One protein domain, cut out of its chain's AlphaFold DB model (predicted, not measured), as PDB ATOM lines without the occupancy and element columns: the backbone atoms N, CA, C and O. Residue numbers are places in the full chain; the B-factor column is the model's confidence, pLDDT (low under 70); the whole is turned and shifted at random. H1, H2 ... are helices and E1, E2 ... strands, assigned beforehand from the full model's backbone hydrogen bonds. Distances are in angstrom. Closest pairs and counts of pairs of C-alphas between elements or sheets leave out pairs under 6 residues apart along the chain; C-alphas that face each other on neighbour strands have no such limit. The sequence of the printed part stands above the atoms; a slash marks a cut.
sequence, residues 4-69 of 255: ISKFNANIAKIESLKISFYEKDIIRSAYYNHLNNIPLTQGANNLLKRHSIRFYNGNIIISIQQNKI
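What this domain is: This is residues 4 to 69 of the 255 residues of an uncharacterized protein of Helicobacter didelphidarum (UniProt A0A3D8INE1). A strand hairpin, E1 and E2, packs over a helical hairpin, H1 beside E2 and H2 beside both strands, while H3 crosses H2; residues 63 to 69 trail from E2. The 66 printed residues hold H1, H2, H3, then antiparallel E1 and E2: mostly helix, compact, radius of gyration of the C-alphas 11.4 A, spans 32 by 28 by 22 A.

How they stand to each other: Start at H1, residues 4 to 15, whose residues 11 to 15 alone touch residues 24 to 28 of H2, residues 21 to 35; closest are C-alphas 14 and 24, 6.2 A. This hairpin runs opposite ways at a shallow tilt of 33 degrees, only just short of steep. H3, residues 42 to 50, touches H2 about perpendicular, 75 degrees; closest are C-alphas 26 and 44, 6.4 A. In the hairpin E1, residues 53 to 56, and E2, residues 59 to 62, N 54 and O 61 are within hydrogen-bond range, 2.9 A. The closest C-alphas of H1 and E2 are 10 and 60, 5.9 A. In H1, H2 and H3 every O i to N i+4 pair is within hydrogen-bond range.

Where its parts are: Find C-alpha 4 at (14.811, -7.335, -2.818); H1 runs 16.4 A, H2 21.3 A, H3 12.1 A, E1 10.1 A and E2 9.7 A, to C-alpha 62 at (15.188, -26.448, -7.362).

The domain as a whole: C-alphas 36 and 69, farthest apart, span 32.9 A. The printed part has no cut and no long link. Look for pLDDT under 70 at residues 4 to 6, 36, 38, 58 and 63 to 69.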
ATOM      1  N   ILE A   4      13.391  -7.356  -2.442       59.12
ATOM      2  CA  ILE A   4      14.811  -7.335  -2.818       59.12
ATOM      3  C   ILE A   4      15.591  -8.512  -2.202       59.12
ATOM      4  O   ILE A   4      16.415  -9.119  -2.877       59.12
ATOM      5  N   SER A   5      15.317  -8.913  -0.952       64.44
ATOM      6  CA  SER A   5      16.039 -10.039  -0.329       64.44
ATOM      7  C   SER A   5      15.587 -11.378  -0.897       64.44
ATOM      8  O   SER A   5      16.414 -12.267  -1.083       64.44
ATOM      9  N   LYS A   6      14.297 -11.514  -1.234       67.56
ATOM     10  CA  LYS A   6      13.772 -12.691  -1.941       67.56
ATOM     11  C   LYS A   6      14.344 -12.795  -3.350       67.56
ATOM     12  O   LYS A   6      14.728 -13.882  -3.771       67.56
ATOM     13  N   PHE A   7      14.443 -11.666  -4.048       72.88
ATOM     14  CA  PHE A   7      15.058 -11.591  -5.364       72.88
ATOM     15  C   PHE A   7      16.533 -12.024  -5.320       72.88
ATOM     16  O   PHE A   7      16.909 -12.979  -5.999       72.88
ATOM     17  N   ASN A   8      17.332 -11.426  -4.432       73.06
ATOM     18  CA  ASN A   8      18.750 -11.760  -4.267       73.06
ATOM     19  C   ASN A   8      18.963 -13.222  -3.844       73.06
ATOM     20  O   ASN A   8      19.863 -13.889  -4.352       73.06
ATOM     21  N   ALA A   9      18.103 -13.759  -2.972       79.00
ATOM     22  CA  ALA A   9      18.152 -15.166  -2.581       79.00
ATOM     23  C   ALA A   9      17.870 -16.112  -3.760       79.00
ATOM     24  O   ALA A   9      18.462 -17.185  -3.848       79.00
ATOM     25  N   ASN A  10      16.982 -15.733  -4.680       79.31
ATOM     26  CA  ASN A  10      16.695 -16.526  -5.871       79.31
ATOM     27  C   ASN A  10      17.821 -16.430  -6.913       79.31
ATOM     28  O   ASN A  10      18.183 -17.457  -7.479       79.31
ATOM     29  N   ILE A  11      18.460 -15.270  -7.088       82.00
ATOM     30  CA  ILE A  11      19.668 -15.163  -7.924       82.00
ATOM     31  C   ILE A  11      20.814 -16.011  -7.355       82.00
ATOM     32  O   ILE A  11      21.421 -16.787  -8.087       82.00
ATOM     33  N   ALA A  12      21.037 -15.988  -6.038       79.81
ATOM     34  CA  ALA A  12      22.048 -16.830  -5.390       79.81
ATOM     35  C   ALA A  12      21.799 -18.344  -5.586       79.81
ATOM     36  O   ALA A  12      22.741 -19.133  -5.709       79.81
ATOM     37  N   LYS A  13      20.531 -18.776  -5.682       82.25
ATOM     38  CA  LYS A  13      20.192 -20.165  -6.039       82.25
ATOM     39  C   LYS A  13      20.606 -20.518  -7.469       82.25
ATOM     40  O   LYS A  13      20.966 -21.663  -7.706       82.25
ATOM     41  N   ILE A  14      20.569 -19.566  -8.402       83.88
ATOM     42  CA  ILE A  14      21.037 -19.773  -9.781       83.88
ATOM     43  C   ILE A  14      22.568 -19.825  -9.805       83.88
ATOM     44  O   ILE A  14      23.138 -20.723 -10.424       83.88
ATOM     45  N   GLU A  15      23.241 -18.936  -9.065       79.50
ATOM     46  CA  GLU A  15      24.709 -18.932  -8.986       79.50
ATOM     47  C   GLU A  15      25.285 -20.225  -8.419       79.50
ATOM     48  O   GLU A  15      26.334 -20.684  -8.875       79.50
ATOM     49  N   SER A  16      24.594 -20.843  -7.459       82.00
ATOM     50  CA  SER A  16      25.051 -22.085  -6.826       82.00
ATOM     51  C   SER A  16      24.887 -23.338  -7.701       82.00
ATOM     52  O   SER A  16      25.403 -24.401  -7.344       82.00
ATOM     53  N   LEU A  17      24.232 -23.243  -8.867       81.44
ATOM     54  CA  LEU A  17      24.138 -24.354  -9.817       81.44
ATOM     55  C   LEU A  17      25.514 -24.671 -10.427       81.44
ATOM     56  O   LEU A  17      26.217 -23.791 -10.928       81.44
ATOM     57  N   LYS A  18      25.887 -25.955 -10.444       84.38
ATOM     58  CA  LYS A  18      27.103 -26.455 -11.111       84.38
ATOM     59  C   LYS A  18      26.852 -26.678 -12.608       84.38
ATOM     60  O   LYS A  18      26.850 -27.812 -13.076       84.38
ATOM     61  N   ILE A  19      26.571 -25.595 -13.323       82.50
ATOM     62  CA  ILE A  19      26.256 -25.567 -14.761       82.50
ATOM     63  C   ILE A  19      27.049 -24.449 -15.444       82.50
ATOM     64  O   ILE A  19      27.643 -23.609 -14.756       82.50
ATOM     65  N   SER A  20      27.065 -24.431 -16.778       83.31
ATOM     66  CA  SER A  20      27.827 -23.426 -17.526       83.31
ATOM     67  C   SER A  20      27.304 -22.004 -17.283       83.31
ATOM     68  O   SER A  20      26.132 -21.801 -16.963       83.31
ATOM     69  N   PHE A  21      28.177 -21.008 -17.449       77.44
ATOM     70  CA  PHE A  21      27.817 -19.593 -17.316       77.44
ATOM     71  C   PHE A  21      26.626 -19.222 -18.214       77.44
ATOM     72  O   PHE A  21      25.649 -18.645 -17.751       77.44
ATOM     73  N   TYR A  22      26.662 -19.679 -19.466       77.75
ATOM     74  CA  TYR A  22      25.596 -19.477 -20.442       77.75
ATOM     75  C   TYR A  22      24.243 -20.057 -19.988       77.75
ATOM     76  O   TYR A  22      23.202 -19.418 -20.116       77.75
ATOM     77  N   GLU A  23      24.236 -21.252 -19.393       76.44
ATOM     78  CA  GLU A  23      23.000 -21.854 -18.881       76.44
ATOM     79  C   GLU A  23      22.460 -21.107 -17.653       76.44
ATOM     80  O   GLU A  23      21.242 -20.997 -17.493       76.44
ATOM     81  N   LYS A  24      23.334 -20.537 -16.810       84.44
ATOM     82  CA  LYS A  24      22.908 -19.655 -15.709       84.44
ATOM     83  C   LYS A  24      22.240 -18.395 -16.240       84.44
ATOM     84  O   LYS A  24      21.177 -18.043 -15.735       84.44
ATOM     85  N   ASP A  25      22.803 -17.764 -17.268       76.38
ATOM     86  CA  ASP A  25      22.222 -16.577 -17.907       76.38
ATOM     87  C   ASP A  25      20.818 -16.866 -18.451       76.38
ATOM     88  O   ASP A  25      19.881 -16.105 -18.195       76.38
ATOM     89  N   ILE A  26      20.632 -18.021 -19.098       82.38
ATOM     90  CA  ILE A  26      19.316 -18.465 -19.577       82.38
ATOM     91  C   ILE A  26      18.339 -18.680 -18.413       82.38
ATOM     92  O   ILE A  26      17.175 -18.293 -18.514       82.38
ATOM     93  N   ILE A  27      18.774 -19.268 -17.293       83.50
ATOM     94  CA  ILE A  27      17.910 -19.475 -16.117       83.50
ATOM     95  C   ILE A  27      17.567 -18.144 -15.443       83.50
ATOM     96  O   ILE A  27      16.425 -17.980 -15.009       83.50
ATOM     97  N   ARG A  28      18.505 -17.187 -15.379       83.50
ATOM     98  CA  ARG A  28      18.228 -15.829 -14.883       83.50
ATOM     99  C   ARG A  28      17.183 -15.164 -15.764       83.50
ATOM    100  O   ARG A  28      16.151 -14.753 -15.242       83.50
ATOM    101  N   SER A  29      17.394 -15.150 -17.079       79.12
ATOM    102  CA  SER A  29      16.428 -14.625 -18.051       79.12
ATOM    103  C   SER A  29      15.056 -15.290 -17.897       79.12
ATOM    104  O   SER A  29      14.040 -14.608 -17.795       79.12
ATOM    105  N   ALA A  30      15.008 -16.615 -17.742       83.88
ATOM    106  CA  ALA A  30      13.758 -17.335 -17.528       83.88
ATOM    107  C   ALA A  30      13.072 -16.980 -16.194       83.88
ATOM    108  O   ALA A  30      11.845 -16.905 -16.125       83.88
ATOM    109  N   TYR A  31      13.837 -16.740 -15.128       84.69
ATOM    110  CA  TYR A  31      13.293 -16.307 -13.842       84.69
ATOM    111  C   TYR A  31      12.728 -14.881 -13.912       84.69
ATOM    112  O   TYR A  31      11.627 -14.644 -13.416       84.69
ATOM    113  N   TYR A  32      13.421 -13.958 -14.586       78.88
ATOM    114  CA  TYR A  32      12.894 -12.618 -14.870       78.88
ATOM    115  C   TYR A  32      11.618 -12.680 -15.711       78.88
ATOM    116  O   TYR A  32      10.633 -12.019 -15.384       78.88
ATOM    117  N   ASN A  33      11.590 -13.530 -16.735       79.00
ATOM    118  CA  ASN A  33      10.405 -13.726 -17.563       79.00
ATOM    119  C   ASN A  33       9.225 -14.253 -16.737       79.00
ATOM    120  O   ASN A  33       8.115 -13.747 -16.867       79.00
ATOM    121  N   HIS A  34       9.457 -15.196 -15.818       79.38
ATOM    122  CA  HIS A  34       8.413 -15.676 -14.913       79.38
ATOM    123  C   HIS A  34       7.854 -14.580 -13.998       79.38
ATOM    124  O   HIS A  34       6.642 -14.521 -13.808       79.38
ATOM    125  N   LEU A  35       8.709 -13.716 -13.441       76.38
ATOM    126  CA  LEU A  35       8.260 -12.600 -12.599       76.38
ATOM    127  C   LEU A  35       7.367 -11.613 -13.364       76.38
ATOM    128  O   LEU A  35       6.474 -11.020 -12.766       76.38
ATOM    129  N   ASN A  36       7.581 -11.490 -14.674       69.62
ATOM    130  CA  ASN A  36       6.848 -10.587 -15.558       69.62
ATOM    131  C   ASN A  36       5.747 -11.290 -16.379       69.62
ATOM    132  O   ASN A  36       5.197 -10.698 -17.299       69.62
ATOM    133  N   ASN A  37       5.414 -12.552 -16.067       73.44
ATOM    134  CA  ASN A  37       4.447 -13.373 -16.813       73.44
ATOM    135  C   ASN A  37       4.748 -13.504 -18.326       73.44
ATOM    136  O   ASN A  37       3.844 -13.731 -19.131       73.44
ATOM    137  N   ILE A  38       6.023 -13.402 -18.706       68.31
ATOM    138  CA  ILE A  38       6.508 -13.580 -20.076       68.31
ATOM    139  C   ILE A  38       6.671 -15.087 -20.357       68.31
ATOM    140  O   ILE A  38       7.311 -15.796 -19.568       68.31
ATOM    141  N   PRO A  39       6.132 -15.608 -21.476       70.88
ATOM    142  CA  PRO A  39       6.302 -17.004 -21.860       70.88
ATOM    143  C   PRO A  39       7.775 -17.383 -22.040       70.88
ATOM    144  O   PRO A  39       8.571 -16.658 -22.632       70.88
ATOM    145  N   LEU A  40       8.142 -18.565 -21.554       71.25
ATOM    146  CA  LEU A  40       9.497 -19.084 -21.695       71.25
ATOM    147  C   LEU A  40       9.684 -19.749 -23.057       71.25
ATOM    148  O   LEU A  40       8.832 -20.519 -23.504       71.25
ATOM    149  N   THR A  41      10.837 -19.517 -23.684       74.00
ATOM    150  CA  THR A  41      11.211 -20.208 -24.922       74.00
ATOM    151  C   THR A  41      11.320 -21.716 -24.692       74.00
ATOM    152  O   THR A  41      11.562 -22.192 -23.577       74.00
ATOM    153  N   GLN A  42      11.164 -22.511 -25.753       75.62
ATOM    154  CA  GLN A  42      11.281 -23.970 -25.657       75.62
ATOM    155  C   GLN A  42      12.666 -24.402 -25.146       75.62
ATOM    156  O   GLN A  42      12.762 -25.319 -24.330       75.62
ATOM    157  N   GLY A  43      13.726 -23.693 -25.554       74.25
ATOM    158  CA  GLY A  43      15.088 -23.893 -25.054       74.25
ATOM    159  C   GLY A  43      15.200 -23.668 -23.544       74.25
ATOM    160  O   GLY A  43      15.679 -24.551 -22.834       74.25
ATOM    161  N   ALA A  44      14.664 -22.553 -23.035       76.12
ATOM    162  CA  ALA A  44      14.639 -22.266 -21.601       76.12
ATOM    163  C   ALA A  44      13.802 -23.298 -20.824       76.12
ATOM    164  O   ALA A  44      14.240 -23.803 -19.793       76.12
ATOM    165  N   ASN A  45      12.638 -23.698 -21.342       80.31
ATOM    166  CA  ASN A  45      11.805 -24.734 -20.723       80.31
ATOM    167  C   ASN A  45      12.505 -26.100 -20.653       80.31
ATOM    168  O   ASN A  45      12.408 -26.795 -19.639       80.31
ATOM    169  N   ASN A  46      13.219 -26.493 -21.709       79.31
ATOM    170  CA  ASN A  46      13.990 -27.736 -21.736       79.31
ATOM    171  C   ASN A  46      15.150 -27.697 -20.740       79.31
ATOM    172  O   ASN A  46      15.396 -28.680 -20.041       79.31
ATOM    173  N   LEU A  47      15.812 -26.547 -20.631       82.19
ATOM    174  CA  LEU A  47      16.895 -26.320 -19.685       82.19
ATOM    175  C   LEU A  47      16.405 -26.373 -18.224       82.19
ATOM    176  O   LEU A  47      16.972 -27.086 -17.396       82.19
ATOM    177  N   LEU A  48      15.293 -25.704 -17.910       84.62
ATOM    178  CA  LEU A  48      14.683 -25.744 -16.576       84.62
ATOM    179  C   LEU A  48      14.236 -27.161 -16.197       84.62
ATOM    180  O   LEU A  48      14.476 -27.603 -15.073       84.62
ATOM    181  N   LYS A  49      13.649 -27.910 -17.142       83.75
ATOM    182  CA  LYS A  49      13.305 -29.328 -16.941       83.75
ATOM    183  C   LYS A  49      14.547 -30.177 -16.673       83.75
ATOM    184  O   LYS A  49      14.531 -30.966 -15.729       83.75
ATOM    185  N   ARG A  50      15.621 -29.988 -17.452       84.50
ATOM    186  CA  ARG A  50      16.902 -30.700 -17.301       84.50
ATOM    187  C   ARG A  50      17.491 -30.517 -15.902       84.50
ATOM    188  O   ARG A  50      17.932 -31.491 -15.300       84.50
ATOM    189  N   HIS A  51      17.416 -29.307 -15.353       81.81
ATOM    190  CA  HIS A  51      17.921 -28.996 -14.010       81.81
ATOM    191  C   HIS A  51      16.862 -29.087 -12.901       81.81
ATOM    192  O   HIS A  51      17.133 -28.723 -11.759       81.81
ATOM    193  N   SER A  52      15.665 -29.609 -13.202       83.69
ATOM    194  CA  SER A  52      14.565 -29.768 -12.236       83.69
ATOM    195  C   SER A  52      14.192 -28.467 -11.502       83.69
ATOM    196  O   SER A  52      13.853 -28.476 -10.312       83.69
ATOM    197  N   ILE A  53      14.245 -27.351 -12.234       84.88
ATOM    198  CA  ILE A  53      13.936 -25.999 -11.771       84.88
ATOM    199  C   ILE A  53      12.493 -25.667 -12.143       84.88
ATOM    200  O   ILE A  53      12.050 -25.900 -13.268       84.88
ATOM    201  N   ARG A  54      11.747 -25.111 -11.190       85.38
ATOM    202  CA  ARG A  54      10.404 -24.571 -11.412       85.38
ATOM    203  C   ARG A  54      10.278 -23.210 -10.758       85.38
ATOM    204  O   ARG A  54      10.871 -22.968  -9.708       85.38
ATOM    205  N   PHE A  55       9.456 -22.361 -11.353       83.81
ATOM    206  CA  PHE A  55       9.115 -21.074 -10.780       83.81
ATOM    207  C   PHE A  55       7.680 -21.093 -10.257       83.81
ATOM    208  O   PHE A  55       6.778 -21.595 -10.928       83.81
ATOM    209  N   TYR A  56       7.478 -20.609  -9.034       78.31
ATOM    210  CA  TYR A  56       6.163 -20.575  -8.397       78.31
ATOM    211  C   TYR A  56       6.053 -19.372  -7.466       78.31
ATOM    212  O   TYR A  56       6.881 -19.216  -6.566       78.31
ATOM    213  N   ASN A  57       5.031 -18.535  -7.666       71.88
ATOM    214  CA  ASN A  57       4.783 -17.313  -6.891       71.88
ATOM    215  C   ASN A  57       6.048 -16.448  -6.716       71.88
ATOM    216  O   ASN A  57       6.363 -16.014  -5.606       71.88
ATOM    217  N   GLY A  58       6.817 -16.270  -7.796       68.69
ATOM    218  CA  GLY A  58       8.057 -15.491  -7.780       68.69
ATOM    219  C   GLY A  58       9.220 -16.131  -7.015       68.69
ATOM    220  O   GLY A  58      10.163 -15.438  -6.648       68.69
ATOM    221  N   ASN A  59       9.178 -17.443  -6.762       73.25
ATOM    222  CA  ASN A  59      10.279 -18.198  -6.164       73.25
ATOM    223  C   ASN A  59      10.856 -19.239  -7.115       73.25
ATOM    224  O   ASN A  59      10.120 -19.887  -7.857       73.25
ATOM    225  N   ILE A  60      12.168 -19.465  -7.005       81.50
ATOM    226  CA  ILE A  60      12.850 -20.582  -7.663       81.50
ATOM    227  C   ILE A  60      12.830 -21.796  -6.737       81.50
ATOM    228  O   ILE A  60      13.357 -21.757  -5.616       81.50
ATOM    229  N   ILE A  61      12.227 -22.875  -7.231       82.31
ATOM    230  CA  ILE A  61      12.184 -24.196  -6.610       82.31
ATOM    231  C   ILE A  61      13.121 -25.103  -7.405       82.31
ATOM    232  O   ILE A  61      12.837 -25.445  -8.552       82.31
ATOM    233  N   ILE A  62      14.232 -25.498  -6.788       80.50
ATOM    234  CA  ILE A  62      15.188 -26.448  -7.362       80.50
ATOM    235  C   ILE A  62      14.952 -27.777  -6.664       80.50
ATOM    236  O   ILE A  62      15.307 -27.959  -5.500       80.50
ATOM    237  N   SER A  63      14.310 -28.704  -7.367       68.31
ATOM    238  CA  SER A  63      14.139 -30.059  -6.851       68.31
ATOM    239  C   SER A  63      15.422 -30.847  -7.095       68.31
ATOM    240  O   SER A  63      15.568 -31.530  -8.105       68.31
ATOM    241  N   ILE A  64      16.378 -30.731  -6.170       56.53
ATOM    242  CA  ILE A  64      17.546 -31.613  -6.145       56.53
ATOM    243  C   ILE A  64      17.008 -33.043  -6.013       56.53
ATOM    244  O   ILE A  64      16.197 -33.332  -5.128       56.53
ATOM    245  N   GLN A  65      17.444 -33.947  -6.895       48.69
ATOM    246  CA  GLN A  65      17.019 -35.355  -6.896       48.69
ATOM    247  C   GLN A  65      17.262 -36.076  -5.553       48.69
ATOM    248  O   GLN A  65      16.695 -37.142  -5.338       48.69
ATOM    249  N   GLN A  66      18.011 -35.478  -4.623       43.56
ATOM    250  CA  GLN A  66      18.294 -36.025  -3.296       43.56
ATOM    251  C   GLN A  66      17.129 -35.928  -2.290       43.56
ATOM    252  O   GLN A  66      17.104 -36.719  -1.358       43.56
ATOM    253  N   ASN A  67      16.102 -35.087  -2.501       41.12
ATOM    254  CA  ASN A  67      14.998 -34.930  -1.525       41.12
ATOM    255  C   ASN A  67      13.645 -35.525  -1.955       41.12
ATOM    256  O   ASN A  67      12.616 -35.294  -1.312       41.12
ATOM    257  N   LYS A  68      13.610 -36.351  -3.012       40.78
ATOM    258  CA  LYS A  68      12.359 -36.975  -3.496       40.78
ATOM    259  C   LYS A  68      11.737 -37.996  -2.530       40.78
ATOM    260  O   LYS A  68      10.569 -38.342  -2.711       40.78
ATOM    261  N   ILE A  69      12.467 -38.462  -1.514       46.47
ATOM    262  CA  ILE A  69      11.969 -39.459  -0.552       46.47
ATOM    263  C   ILE A  69      11.322 -38.798   0.681       46.47
ATOM    264  O   ILE A  69      10.331 -39.317   1.196       46.47
TER     265      ILE A  69